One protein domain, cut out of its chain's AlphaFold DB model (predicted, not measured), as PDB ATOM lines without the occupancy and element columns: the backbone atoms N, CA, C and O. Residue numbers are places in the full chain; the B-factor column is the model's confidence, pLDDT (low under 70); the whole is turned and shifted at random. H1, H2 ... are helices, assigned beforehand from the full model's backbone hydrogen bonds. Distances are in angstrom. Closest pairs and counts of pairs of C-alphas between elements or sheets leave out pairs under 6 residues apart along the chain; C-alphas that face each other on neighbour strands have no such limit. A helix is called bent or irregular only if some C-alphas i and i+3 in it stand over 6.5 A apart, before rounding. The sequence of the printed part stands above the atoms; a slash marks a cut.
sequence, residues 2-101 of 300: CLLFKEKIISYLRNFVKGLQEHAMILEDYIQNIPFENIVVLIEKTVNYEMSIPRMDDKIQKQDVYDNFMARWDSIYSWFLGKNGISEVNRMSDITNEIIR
ATOM      1  N   CYS A   2     251.199 187.861 152.698       51.53
ATOM      2  CA  CYS A   2     250.182 187.942 153.769       51.53
ATOM      3  C   CYS A   2     249.259 189.182 153.768       51.53
ATOM      4  O   CYS A   2     248.256 189.173 154.474       51.53
ATOM      5  N   LEU A   3     249.562 190.248 153.016       54.44
ATOM      6  CA  LEU A   3     248.754 191.481 153.026       54.44
ATOM      7  C   LEU A   3     247.464 191.354 152.203       54.44
ATOM      8  O   LEU A   3     246.393 191.664 152.712       54.44
ATOM      9  N   LEU A   4     247.539 190.797 150.991       61.03
ATOM     10  CA  LEU A   4     246.376 190.635 150.106       61.03
ATOM     11  C   LEU A   4     245.344 189.638 150.653       61.03
ATOM     12  O   LEU A   4     244.141 189.842 150.509       61.03
ATOM     13  N   PHE A   5     245.801 188.566 151.305       61.44
ATOM     14  CA  PHE A   5     244.911 187.605 151.960       61.44
ATOM     15  C   PHE A   5     244.222 188.227 153.180       61.44
ATOM     16  O   PHE A   5     243.014 188.078 153.353       61.44
ATOM     17  N   LYS A   6     244.969 189.007 153.974       67.69
ATOM     18  CA  LYS A   6     244.426 189.768 155.103       67.69
ATOM     19  C   LYS A   6     243.381 190.784 154.637       67.69
ATOM     20  O   LYS A   6     242.310 190.847 155.225       67.69
ATOM     21  N   GLU A   7     243.639 191.528 153.564       69.69
ATOM     22  CA  GLU A   7     242.677 192.486 153.003       69.69
ATOM     23  C   GLU A   7     241.422 191.813 152.441       69.69
ATOM     24  O   GLU A   7     240.315 192.270 152.724       69.69
ATOM     25  N   LYS A   8     241.562 190.695 151.714       71.75
ATOM     26  CA  LYS A   8     240.411 189.928 151.209       71.75
ATOM     27  C   LYS A   8     239.563 189.342 152.335       71.75
ATOM     28  O   LYS A   8     238.343 189.445 152.270       71.75
ATOM     29  N   ILE A   9     240.183 188.787 153.377       65.00
ATOM     30  CA  ILE A   9     239.463 188.290 154.560       65.00
ATOM     31  C   ILE A   9     238.746 189.430 155.271       65.00
ATOM     32  O   ILE A   9     237.572 189.300 155.599       65.00
ATOM     33  N   ILE A  10     239.424 190.558 155.490       71.56
ATOM     34  CA  ILE A  10     238.819 191.720 156.147       71.56
ATOM     35  C   ILE A  10     237.646 192.252 155.318       71.56
ATOM     36  O   ILE A  10     236.605 192.577 155.882       71.56
ATOM     37  N   SER A  11     237.778 192.315 153.992       71.44
ATOM     38  CA  SER A  11     236.695 192.741 153.101       71.44
ATOM     39  C   SER A  11     235.525 191.758 153.109       71.44
ATOM     40  O   SER A  11     234.383 192.199 153.210       71.44
ATOM     41  N   TYR A  12     235.794 190.451 153.061       76.81
ATOM     42  CA  TYR A  12     234.770 189.414 153.164       76.81
ATOM     43  C   TYR A  12     234.018 189.507 154.493       76.81
ATOM     44  O   TYR A  12     232.795 189.586 154.495       76.81
ATOM     45  N   LEU A  13     234.741 189.585 155.615       69.81
ATOM     46  CA  LEU A  13     234.146 189.714 156.944       69.81
ATOM     47  C   LEU A  13     233.336 191.003 157.069       69.81
ATOM     48  O   LEU A  13     232.226 190.973 157.582       69.81
ATOM     49  N   ARG A  14     233.844 192.128 156.557       76.62
ATOM     50  CA  ARG A  14     233.116 193.401 156.575       76.62
ATOM     51  C   ARG A  14     231.819 193.319 155.771       76.62
ATOM     52  O   ARG A  14     230.793 193.794 156.242       76.62
ATOM     53  N   ASN A  15     231.857 192.710 154.588       80.06
ATOM     54  CA  ASN A  15     230.673 192.540 153.746       80.06
ATOM     55  C   ASN A  15     229.674 191.557 154.370       80.06
ATOM     56  O   ASN A  15     228.476 191.814 154.331       80.06
ATOM     57  N   PHE A  16     230.160 190.480 154.989       77.19
ATOM     58  CA  PHE A  16     229.338 189.520 155.718       77.19
ATOM     59  C   PHE A  16     228.646 190.169 156.919       77.19
ATOM     60  O   PHE A  16     227.432 190.076 157.035       77.19
ATOM     61  N   VAL A  17     229.390 190.886 157.769       74.31
ATOM     62  CA  VAL A  17     228.835 191.600 158.933       74.31
ATOM     63  C   VAL A  17     227.817 192.648 158.492       74.31
ATOM     64  O   VAL A  17     226.760 192.757 159.102       74.31
ATOM     65  N   LYS A  18     228.097 193.384 157.409       79.06
ATOM     66  CA  LYS A  18     227.170 194.382 156.870       79.06
ATOM     67  C   LYS A  18     225.879 193.742 156.352       79.06
ATOM     68  O   LYS A  18     224.802 194.159 156.757       79.06
ATOM     69  N   GLY A  19     225.986 192.713 155.511       79.94
ATOM     70  CA  GLY A  19     224.816 191.993 155.002       79.94
ATOM     71  C   GLY A  19     224.026 191.326 156.126       79.94
ATOM     72  O   GLY A  19     222.800 191.310 156.103       79.94
ATOM     73  N   LEU A  20     224.720 190.845 157.160       78.69
ATOM     74  CA  LEU A  20     224.072 190.310 158.340       78.69
ATOM     75  C   LEU A  20     223.292 191.391 159.092       78.69
ATOM     76  O   LEU A  20     222.131 191.174 159.390       78.69
ATOM     77  N   GLN A  21     223.886 192.551 159.366       73.62
ATOM     78  CA  GLN A  21     223.203 193.650 160.058       73.62
ATOM     79  C   GLN A  21     221.998 194.190 159.273       73.62
ATOM     80  O   GLN A  21     220.988 194.537 159.876       73.62
ATOM     81  N   GLU A  22     222.086 194.242 157.941       81.25
ATOM     82  CA  GLU A  22     221.001 194.718 157.072       81.25
ATOM     83  C   GLU A  22     219.816 193.743 157.008       81.25
ATOM     84  O   GLU A  22     218.667 194.174 156.907       81.25
ATOM     85  N   HIS A  23     220.076 192.434 157.071       83.81
ATOM     86  CA  HIS A  23     219.049 191.406 156.878       83.81
ATOM     87  C   HIS A  23     218.657 190.655 158.155       83.81
ATOM     88  O   HIS A  23     217.650 189.957 158.143       83.81
ATOM     89  N   ALA A  24     219.404 190.809 159.248       79.94
ATOM     90  CA  ALA A  24     219.190 190.125 160.523       79.94
ATOM     91  C   ALA A  24     217.753 190.253 161.029       79.94
ATOM     92  O   ALA A  24     217.101 189.243 161.247       79.94
ATOM     93  N   MET A  25     217.242 191.483 161.134       78.38
ATOM     94  CA  MET A  25     215.898 191.748 161.657       78.38
ATOM     95  C   MET A  25     214.799 191.141 160.772       78.38
ATOM     96  O   MET A  25     213.794 190.642 161.263       78.38
ATOM     97  N   ILE A  26     215.011 191.157 159.453       84.88
ATOM     98  CA  ILE A  26     214.086 190.571 158.478       84.88
ATOM     99  C   ILE A  26     214.095 189.042 158.601       84.88
ATOM    100  O   ILE A  26     213.046 188.406 158.580       84.88
ATOM    101  N   LEU A  27     215.279 188.439 158.742       85.06
ATOM    102  CA  LEU A  27     215.436 186.997 158.921       85.06
ATOM    103  C   LEU A  27     214.886 186.522 160.268       85.06
ATOM    104  O   LEU A  27     214.259 185.471 160.307       85.06
ATOM    105  N   GLU A  28     215.079 187.286 161.343       83.75
ATOM    106  CA  GLU A  28     214.486 187.020 162.656       83.75
ATOM    107  C   GLU A  28     212.957 186.966 162.566       83.75
ATOM    108  O   GLU A  28     212.365 185.973 162.989       83.75
ATOM    109  N   ASP A  29     212.330 187.966 161.935       84.25
ATOM    110  CA  ASP A  29     210.877 188.005 161.740       84.25
ATOM    111  C   ASP A  29     210.380 186.830 160.882       84.25
ATOM    112  O   ASP A  29     209.420 186.144 161.241       84.25
ATOM    113  N   TYR A  30     211.070 186.515 159.780       86.94
ATOM    114  CA  TYR A  30     210.710 185.351 158.969       86.94
ATOM    115  C   TYR A  30     210.841 184.043 159.747       86.94
ATOM    116  O   TYR A  30     209.918 183.236 159.706       86.94
ATOM    117  N   ILE A  31     211.949 183.816 160.457       86.50
ATOM    118  CA  ILE A  31     212.184 182.572 161.204       86.50
ATOM    119  C   ILE A  31     211.167 182.419 162.337       86.50
ATOM    120  O   ILE A  31     210.667 181.315 162.551       86.50
ATOM    121  N   GLN A  32     210.817 183.509 163.023       85.38
ATOM    122  CA  GLN A  32     209.828 183.502 164.100       85.38
ATOM    123  C   GLN A  32     208.421 183.148 163.602       85.38
ATOM    124  O   GLN A  32     207.669 182.472 164.302       85.38
ATOM    125  N   ASN A  33     208.068 183.591 162.396       87.62
ATOM    126  CA  ASN A  33     206.729 183.419 161.837       87.62
ATOM    127  C   ASN A  33     206.548 182.106 161.051       87.62
ATOM    128  O   ASN A  33     205.455 181.858 160.533       87.62
ATOM    129  N   ILE A  34     207.575 181.252 160.942       87.94
ATOM    130  CA  ILE A  34     207.419 179.942 160.298       87.94
ATOM    131  C   ILE A  34     206.758 178.962 161.282       87.94
ATOM    132  O   ILE A  34     207.338 178.655 162.324       87.94
ATOM    133  N   PRO A  35     205.577 178.405 160.949       90.38
ATOM    134  CA  PRO A  35     204.943 177.395 161.784       90.38
ATOM    135  C   PRO A  35     205.787 176.115 161.806       90.38
ATOM    136  O   PRO A  35     206.318 175.677 160.778       90.38
ATOM    137  N   PHE A  36     205.911 175.508 162.986       86.44
ATOM    138  CA  PHE A  36     206.787 174.357 163.213       86.44
ATOM    139  C   PHE A  36     206.424 173.160 162.322       86.44
ATOM    140  O   PHE A  36     207.304 172.438 161.854       86.44
ATOM    141  N   GLU A  37     205.144 172.991 161.994       90.25
ATOM    142  CA  GLU A  37     204.650 171.938 161.107       90.25
ATOM    143  C   GLU A  37     205.286 172.025 159.712       90.25
ATOM    144  O   GLU A  37     205.643 171.004 159.119       90.25
ATOM    145  N   ASN A  38     205.506 173.241 159.201       91.19
ATOM    146  CA  ASN A  38     206.158 173.444 157.908       91.19
ATOM    147  C   ASN A  38     207.642 173.056 157.954       91.19
ATOM    148  O   ASN A  38     208.166 172.536 156.967       91.19
ATOM    149  N   ILE A  39     208.309 173.279 159.090       89.50
ATOM    150  CA  ILE A  39     209.703 172.871 159.302       89.50
ATOM    151  C   ILE A  39     209.820 171.353 159.316       89.50
ATOM    152  O   ILE A  39     210.684 170.811 158.630       89.50
ATOM    153  N   VAL A  40     208.923 170.660 160.021       90.44
ATOM    154  CA  VAL A  40     208.900 169.190 160.052       90.44
ATOM    155  C   VAL A  40     208.733 168.628 158.639       90.44
ATOM    156  O   VAL A  40     209.540 167.807 158.207       90.44
ATOM    157  N   VAL A  41     207.768 169.139 157.864       92.56
ATOM    158  CA  VAL A  41     207.546 168.710 156.468       92.56
ATOM    159  C   VAL A  41     208.765 168.992 155.579       92.56
ATOM    160  O   VAL A  41     209.108 168.183 154.710       92.56
ATOM    161  N   LEU A  42     209.430 170.136 155.761       91.25
ATOM    162  CA  LEU A  42     210.638 170.489 155.013       91.25
ATOM    163  C   LEU A  42     211.801 169.547 155.350       91.25
ATOM    164  O   LEU A  42     212.465 169.041 154.439       91.25
ATOM    165  N   ILE A  43     212.034 169.284 156.637       91.50
ATOM    166  CA  ILE A  43     213.083 168.375 157.108       91.50
ATOM    167  C   ILE A  43     212.822 166.969 156.576       91.50
ATOM    168  O   ILE A  43     213.724 166.376 155.994       91.50
ATOM    169  N   GLU A  44     211.594 166.459 156.660       90.50
ATOM    170  CA  GLU A  44     211.247 165.138 156.129       90.50
ATOM    171  C   GLU A  44     211.520 165.014 154.626       90.50
ATOM    172  O   GLU A  44     212.094 164.018 154.181       90.50
ATOM    173  N   LYS A  45     211.166 166.031 153.828       91.31
ATOM    174  CA  LYS A  45     211.491 166.059 152.391       91.31
ATOM    175  C   LYS A  45     212.998 166.051 152.146       91.31
ATOM    176  O   LYS A  45     213.463 165.331 151.265       91.31
ATOM    177  N   THR A  46     213.748 166.815 152.935       90.44
ATOM    178  CA  THR A  46     215.208 166.925 152.811       90.44
ATOM    179  C   THR A  46     215.897 165.620 153.212       90.44
ATOM    180  O   THR A  46     216.773 165.148 152.497       90.44
ATOM    181  N   VAL A  47     215.436 164.973 154.283       89.94
ATOM    182  CA  VAL A  47     215.893 163.647 154.723       89.94
ATOM    183  C   VAL A  47     215.599 162.596 153.655       89.94
ATOM    184  O   VAL A  47     216.471 161.803 153.318       89.94
ATOM    185  N   ASN A  48     214.391 162.590 153.084       88.88
ATOM    186  CA  ASN A  48     214.032 161.648 152.021       88.88
ATOM    187  C   ASN A  48     214.898 161.843 150.765       88.88
ATOM    188  O   ASN A  48     215.285 160.859 150.137       88.88
ATOM    189  N   TYR A  49     215.225 163.091 150.418       89.38
ATOM    190  CA  TYR A  49     216.157 163.397 149.334       89.38
ATOM    191  C   TYR A  49     217.576 162.915 149.657       89.38
ATOM    192  O   TYR A  49     218.174 162.212 148.849       89.38
ATOM    193  N   GLU A  50     218.093 163.208 150.849       85.19
ATOM    194  CA  GLU A  50     219.433 162.788 151.280       85.19
ATOM    195  C   GLU A  50     219.586 161.258 151.262       85.19
ATOM    196  O   GLU A  50     220.599 160.732 150.802       85.19
ATOM    197  N   MET A  51     218.538 160.535 151.675       84.50
ATOM    198  CA  MET A  51     218.472 159.069 151.629       84.50
ATOM    199  C   MET A  51     218.378 158.499 150.204       84.50
ATOM    200  O   MET A  51     218.654 157.320 150.001       84.50
ATOM    201  N   SER A  52     217.976 159.306 149.215       85.88
ATOM    202  CA  SER A  52     217.890 158.888 147.809       85.88
ATOM    203  C   SER A  52     219.237 158.931 147.076       85.88
ATOM    204  O   SER A  52     219.355 158.373 145.985       85.88
ATOM    205  N   ILE A  53     220.259 159.562 147.670       84.94
ATOM    206  CA  ILE A  53     221.603 159.674 147.099       84.94
ATOM    207  C   ILE A  53     222.342 158.335 147.288       84.94
ATOM    208  O   ILE A  53     222.580 157.934 148.429       84.94
ATOM    209  N   PRO A  54     222.746 157.632 146.210       75.50
ATOM    210  CA  PRO A  54     223.446 156.354 146.325       75.50
ATOM    211  C   PRO A  54     224.839 156.541 146.945       75.50
ATOM    212  O   PRO A  54     225.630 157.348 146.456       75.50
ATOM    213  N   ARG A  55     225.166 155.777 147.997       77.69
ATOM    214  CA  ARG A  55     226.478 155.787 148.673       77.69
ATOM    215  C   ARG A  55     227.074 154.379 148.676       77.69
ATOM    216  O   ARG A  55     226.331 153.412 148.813       77.69
ATOM    217  N   MET A  56     228.394 154.267 148.496       65.50
ATOM    218  CA  MET A  56     229.057 152.966 148.327       65.50
ATOM    219  C   MET A  56     229.376 152.224 149.636       65.50
ATOM    220  O   MET A  56     229.434 151.004 149.573       65.50
ATOM    221  N   ASP A  57     229.501 152.893 150.795       56.06
ATOM    222  CA  ASP A  57     230.019 152.221 152.011       56.06
ATOM    223  C   ASP A  57     229.308 152.500 153.353       56.06
ATOM    224  O   ASP A  57     229.547 151.764 154.309       56.06
ATOM    225  N   ASP A  58     228.373 153.455 153.465       62.19
ATOM    226  CA  ASP A  58     227.764 153.780 154.770       62.19
ATOM    227  C   ASP A  58     226.276 153.412 154.867       62.19
ATOM    228  O   ASP A  58     225.425 153.941 154.144       62.19
ATOM    229  N   LYS A  59     225.936 152.550 155.838       66.00
ATOM    230  CA  LYS A  59     224.552 152.319 156.290       66.00
ATOM    231  C   LYS A  59     224.093 153.495 157.152       66.00
ATOM    232  O   LYS A  59     224.063 153.406 158.376       66.00
ATOM    233  N   ILE A  60     223.749 154.601 156.510       73.12
ATOM    234  CA  ILE A  60     223.194 155.771 157.191       73.12
ATOM    235  C   ILE A  60     221.765 155.447 157.655       73.12
ATOM    236  O   ILE A  60     220.929 155.034 156.846       73.12
ATOM    237  N   GLN A  61     221.461 155.627 158.947       83.56
ATOM    238  CA  GLN A  61     220.083 155.502 159.422       83.56
ATOM    239  C   GLN A  61     219.300 156.777 159.129       83.56
ATOM    240  O   GLN A  61     219.771 157.889 159.357       83.56
ATOM    241  N   LYS A  62     218.051 156.617 158.682       84.06
ATOM    242  CA  LYS A  62     217.149 157.742 158.408       84.06
ATOM    243  C   LYS A  62     216.968 158.655 159.629       84.06
ATOM    244  O   LYS A  62     216.860 159.867 159.462       84.06
ATOM    245  N   GLN A  63     216.954 158.072 160.829       85.81
ATOM    246  CA  GLN A  63     216.806 158.816 162.076       85.81
ATOM    247  C   GLN A  63     218.017 159.718 162.352       85.81
ATOM    248  O   GLN A  63     217.827 160.893 162.638       85.81
ATOM    249  N   ASP A  64     219.241 159.227 162.141       86.31
ATOM    250  CA  ASP A  64     220.463 160.022 162.335       86.31
ATOM    251  C   ASP A  64     220.510 161.236 161.392       86.31
ATOM    252  O   ASP A  64     220.946 162.327 161.764       86.31
ATOM    253  N   VAL A  65     220.027 161.069 160.155       86.00
ATOM    254  CA  VAL A  65     219.926 162.157 159.169       86.00
ATOM    255  C   VAL A  65     218.879 163.176 159.600       86.00
ATOM    256  O   VAL A  65     219.132 164.379 159.535       86.00
ATOM    257  N   TYR A  66     217.722 162.707 160.068       90.88
ATOM    258  CA  TYR A  66     216.660 163.564 160.587       90.88
ATOM    259  C   TYR A  66     217.141 164.392 161.781       90.88
ATOM    260  O   TYR A  66     217.004 165.615 161.769       90.88
ATOM    261  N   ASP A  67     217.780 163.750 162.759       89.44
ATOM    262  CA  ASP A  67     218.300 164.408 163.955       89.44
ATOM    263  C   ASP A  67     219.382 165.439 163.596       89.44
ATOM    264  O   ASP A  67     219.416 166.528 164.171       89.44
ATOM    265  N   ASN A  68     220.213 165.171 162.580       89.88
ATOM    266  CA  ASN A  68     221.193 166.136 162.072       89.88
ATOM    267  C   ASN A  68     220.522 167.373 161.455       89.88
ATOM    268  O   ASN A  68     220.893 168.503 161.772       89.88
ATOM    269  N   PHE A  69     219.514 167.189 160.596       89.88
ATOM    270  CA  PHE A  69     218.783 168.316 160.006       89.88
ATOM    271  C   PHE A  69     217.997 169.111 161.051       89.88
ATOM    272  O   PHE A  69     217.993 170.341 160.991       89.88
ATOM    273  N   MET A  70     217.409 168.437 162.041       90.06
ATOM    274  CA  MET A  70     216.740 169.100 163.158       90.06
ATOM    275  C   MET A  70     217.738 169.887 164.017       90.06
ATOM    276  O   MET A  70     217.495 171.051 164.314       90.06
ATOM    277  N   ALA A  71     218.909 169.323 164.328       89.00
ATOM    278  CA  ALA A  71     219.967 170.023 165.059       89.00
ATOM    279  C   ALA A  71     220.506 171.249 164.296       89.00
ATOM    280  O   ALA A  71     220.815 172.282 164.898       89.00
ATOM    281  N   ARG A  72     220.601 171.167 162.962       89.81
ATOM    282  CA  ARG A  72     220.958 172.312 162.107       89.81
ATOM    283  C   ARG A  72     219.895 173.403 162.161       89.81
ATOM    284  O   ARG A  72     220.255 174.571 162.295       89.81
ATOM    285  N   TRP A  73     218.616 173.037 162.087       89.94
ATOM    286  CA  TRP A  73     217.518 173.990 162.249       89.94
ATOM    287  C   TRP A  73     217.568 174.664 163.621       89.94
ATOM    288  O   TRP A  73     217.572 175.888 163.701       89.94
ATOM    289  N   ASP A  74     217.721 173.878 164.685       86.81
ATOM    290  CA  ASP A  74     217.857 174.366 166.055       86.81
ATOM    291  C   ASP A  74     219.024 175.344 166.206       86.81
ATOM    292  O   ASP A  74     218.919 176.337 166.926       86.81
ATOM    293  N   SER A  75     220.133 175.084 165.512       86.69
ATOM    294  CA  SER A  75     221.302 175.965 165.485       86.69
ATOM    295  C   SER A  75     220.987 177.290 164.791       86.69
ATOM    296  O   SER A  75     221.309 178.339 165.339       86.69
ATOM    297  N   ILE A  76     220.317 177.262 163.633       86.69
ATOM    298  CA  ILE A  76     219.877 178.471 162.915       86.69
ATOM    299  C   ILE A  76     218.906 179.270 163.789       86.69
ATOM    300  O   ILE A  76     219.122 180.457 164.023       86.69
ATOM    301  N   TYR A  77     217.884 178.611 164.330       86.19
ATOM    302  CA  TYR A  77     216.886 179.228 165.197       86.19
ATOM    303  C   TYR A  77     217.540 179.896 166.412       86.19
ATOM    304  O   TYR A  77     217.281 181.057 166.716       86.19
ATOM    305  N   SER A  78     218.460 179.189 167.072       83.06
ATOM    306  CA  SER A  78     219.186 179.691 168.243       83.06
ATOM    307  C   SER A  78     220.117 180.853 167.900       83.06
ATOM    308  O   SER A  78     220.335 181.729 168.732       83.06
ATOM    309  N   TRP A  79     220.669 180.878 166.690       83.75
ATOM    310  CA  TRP A  79     221.578 181.929 166.254       83.75
ATOM    311  C   TRP A  79     220.853 183.265 166.026       83.75
ATOM    312  O   TRP A  79     221.373 184.306 166.433       83.75
ATOM    313  N   PHE A  80     219.638 183.229 165.462       83.81
ATOM    314  CA  PHE A  80     218.814 184.416 165.190       83.81
ATOM    315  C   PHE A  80     217.897 184.823 166.355       83.81
ATOM    316  O   PHE A  80     217.863 185.991 166.711       83.81
ATOM    317  N   LEU A  81     217.187 183.891 166.995       80.62
ATOM    318  CA  LEU A  81     216.190 184.214 168.034       80.62
ATOM    319  C   LEU A  81     216.711 184.004 169.463       80.62
ATOM    320  O   LEU A  81     216.189 184.589 170.410       80.62
ATOM    321  N   GLY A  82     217.778 183.214 169.626       75.81
ATOM    322  CA  GLY A  82     218.322 182.852 170.935       75.81
ATOM    323  C   GLY A  82     217.423 181.870 171.694       75.81
ATOM    324  O   GLY A  82     216.201 181.965 171.684       75.81
ATOM    325  N   LYS A  83     218.019 180.917 172.420       65.19
ATOM    326  CA  LYS A  83     217.250 180.019 173.311       65.19
ATOM    327  C   LYS A  83     216.864 180.680 174.648       65.19
ATOM    328  O   LYS A  83     215.899 180.252 175.263       65.19
ATOM    329  N   ASN A  84     217.564 181.751 175.055       60.84
ATOM    330  CA  ASN A  84     217.417 182.432 176.357       60.84
ATOM    331  C   ASN A  84     217.323 183.973 176.239       60.84
ATOM    332  O   ASN A  84     217.745 184.692 177.142       60.84
ATOM    333  N   GLY A  85     216.837 184.498 175.108       59.78
ATOM    334  CA  GLY A  85     216.657 185.944 174.892       59.78
ATOM    335  C   GLY A  85     217.904 186.720 174.445       59.78
ATOM    336  O   GLY A  85     217.814 187.920 174.208       59.78
ATOM    337  N   ILE A  86     219.054 186.054 174.287       63.44
ATOM    338  CA  ILE A  86     220.261 186.635 173.683       63.44
ATOM    339  C   ILE A  86     220.539 185.876 172.387       63.44
ATOM    340  O   ILE A  86     220.922 184.705 172.429       63.44
ATOM    341  N   SER A  87     220.322 186.526 171.244       76.62
ATOM    342  CA  SER A  87     220.720 185.994 169.940       76.62
ATOM    343  C   SER A  87     222.200 186.270 169.674       76.62
ATOM    344  O   SER A  87     222.762 187.274 170.127       76.62
ATOM    345  N   GLU A  88     222.856 185.383 168.924       73.75
ATOM    346  CA  GLU A  88     224.253 185.586 168.514       73.75
ATOM    347  C   GLU A  88     224.382 186.794 167.569       73.75
ATOM    348  O   GLU A  88     225.398 187.489 167.581       73.75
ATOM    349  N   VAL A  89     223.317 187.120 166.832       75.12
ATOM    350  CA  VAL A  89     223.192 188.355 166.044       75.12
ATOM    351  C   VAL A  89     223.277 189.605 166.931       75.12
ATOM    352  O   VAL A  89     224.092 190.495 166.666       75.12
ATOM    353  N   ASN A  90     222.502 189.657 168.020       73.25
ATOM    354  CA  ASN A  90     222.543 190.770 168.973       73.25
ATOM    355  C   ASN A  90     223.912 190.876 169.649       73.25
ATOM    356  O   ASN A  90     224.501 191.956 169.705       73.25
ATOM    357  N   ARG A  91     224.489 189.738 170.047       77.19
ATOM    358  CA  ARG A  91     225.839 189.675 170.616       77.19
ATOM    359  C   ARG A  91     226.906 190.205 169.652       77.19
ATOM    360  O   ARG A  91     227.794 190.950 170.068       77.19
ATOM    361  N   MET A  92     226.835 189.859 168.365       74.75
ATOM    362  CA  MET A  92     227.747 190.396 167.346       74.75
ATOM    363  C   MET A  92     227.577 191.908 167.159       74.75
ATOM    364  O   MET A  92     228.574 192.622 167.000       74.75
ATOM    365  N   SER A  93     226.341 192.407 167.199       71.56
ATOM    366  CA  SER A  93     226.051 193.844 167.147       71.56
ATOM    367  C   SER A  93     226.670 194.584 168.338       71.56
ATOM    368  O   SER A  93     227.376 195.580 168.153       71.56
ATOM    369  N   ASP A  94     226.514 194.046 169.549       76.38
ATOM    370  CA  ASP A  94     227.075 194.613 170.777       76.38
ATOM    371  C   ASP A  94     228.603 194.663 170.749       76.38
ATOM    372  O   ASP A  94     229.191 195.720 171.001       76.38
ATOM    373  N   ILE A  95     229.252 193.561 170.355       76.56
ATOM    374  CA  ILE A  95     230.713 193.496 170.194       76.56
ATOM    375  C   ILE A  95     231.182 194.537 169.170       76.56
ATOM    376  O   ILE A  95     232.160 195.250 169.401       76.56
ATOM    377  N   THR A  96     230.479 194.670 168.044       74.44
ATOM    378  CA  THR A  96     230.833 195.642 167.001       74.44
ATOM    379  C   THR A  96     230.723 197.077 167.521       74.44
ATOM    380  O   THR A  96     231.645 197.876 167.343       74.44
ATOM    381  N   ASN A  97     229.642 197.399 168.233       71.62
ATOM    382  CA  ASN A  97     229.439 198.708 168.855       71.62
ATOM    383  C   ASN A  97     230.478 199.009 169.945       71.62
ATOM    384  O   ASN A  97     230.889 200.160 170.120       71.62
ATOM    385  N   GLU A  98     230.917 197.997 170.689       75.31
ATOM    386  CA  GLU A  98     231.998 198.123 171.664       75.31
ATOM    387  C   GLU A  98     233.343 198.420 170.980       75.31
ATOM    388  O   GLU A  98     234.072 199.322 171.404       75.31
ATOM    389  N   ILE A  99     233.655 197.717 169.886       72.06
ATOM    390  CA  ILE A  99     234.874 197.938 169.097       72.06
ATOM    391  C   ILE A  99     234.888 199.351 168.507       72.06
ATOM    392  O   ILE A  99     235.892 200.051 168.653       72.06
ATOM    393  N   ILE A 100     233.785 199.801 167.897       66.50
ATOM    394  CA  ILE A 100     233.662 201.170 167.375       66.50
ATOM    395  C   ILE A 100     233.932 202.175 168.497       66.50
ATOM    396  O   ILE A 100     234.785 203.045 168.342       66.50
ATOM    397  N   ARG A 101     233.295 202.010 169.667       72.31
ATOM    398  CA  ARG A 101     233.521 202.886 170.830       72.31
ATOM    399  C   ARG A 101     234.987 202.935 171.263       72.31
ATOM    400  O   ARG A 101     235.491 204.021 171.554       72.31
TER     401      ARG A 101
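This is residues 2 to 101 of the 300 residues of the protein "DUF2397 family protein" of Holdemanella biformis (UniProt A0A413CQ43). The model is a loose, flat, open set of four helices in which the printed part goes out along the bent helix H1 and then H2, and comes back along H3 and H4 on one side of them. H3 folds back across H2 and reaches the short arm H1b with its last residues, while residues 2 to 16 of the long arm H1a stick out as a free arm. The printed part has 100 residues with four named helices, H1, H2, H3 and H4 in that order along the chain, and no named strand; its class is all helix. The whole is loose, with a radius of gyration of the C-alphas of 18.3 A, and the C-alphas span 51 by 38 by 19 A along their three main axes.

H1, residues 2 to 32, was assigned as one helix by its hydrogen bonds, but it is bent: C-alphas 22 and 25 are 7.5 A apart. Its arms are H1a, residues 2 to 22, and H1b, residues 25 to 32, and their lines stand at a steep tilt of 63 degrees. A tight link of 3 residues joins H1 to H2, residues 36 to 52; H1b and H2 are apart. A short link of 9 residues leads on to H3, residues 62 to 80. H3 touches H2 with its residues 62 to 70 alone; the closest C-alphas are those of Val 47 and Tyr 66, 5.9 A apart. H2 and H3 run opposite ways at a steep tilt of 46 degrees. With residues 77 to 80 alone, H3 touches H1b, and the closest C-alphas, those of Glu 28 and Phe 80, are 5.7 A apart. These two run opposite ways at a steep tilt of 40 degrees. A short link of 7 residues joins H3 to H4, residues 88 to 101. H3 and H4 touch only at the corner by their link, with the C-alphas of Trp 79 and Glu 88 closest at 5.1 A; they run the same way at a tilt of 35.0 degrees, only just steep. H1a and H4 only just touch, with 3 pairs of C-alphas within 8 A, the closest being those of Gln 21 and Ser 93 at 7.6 A. They run opposite ways at a steep tilt of 62 degrees. H3 is the hub, touching three other helices, and the helix packing is mostly crossed, with 0 of 3 pairs at a shallow tilt. H1a is apart from H2 and from H3, and H4 is apart from H1b and from H2. In H1a, H1b, H2, H3 and H4 every O i to N i+4 pair is within hydrogen-bond range.

H1a begins at C-alpha 2, at (250.182, 187.942, 153.769), and measures 30.1 A from first to last C-alpha. H1b, from Met 25 to Gln 32, measures 10.5 A. H2, from Phe 36 to Ser 52, measures 24.5 A. H3 begins at C-alpha 62, at (217.149, 157.742, 158.408), and measures 27.6 A. H4 measures 19.8 A and ends at C-alpha 101, at (233.521, 202.886, 170.830).

The two C-alphas farthest apart are those of Met 56 and Arg 101, 54.9 A. Residues 2 to 16, 33 to 38 and 52 to 59 stand free; the body without them has 71 residues and spans 50 by 20 by 19 A. The printed part has no cut, and no link is long. The mean pLDDT of the printed part is 79.3, and 17 residues are under 70: residues 2 to 7, 9, 13, 56 to 59, 83 to 86 and 100.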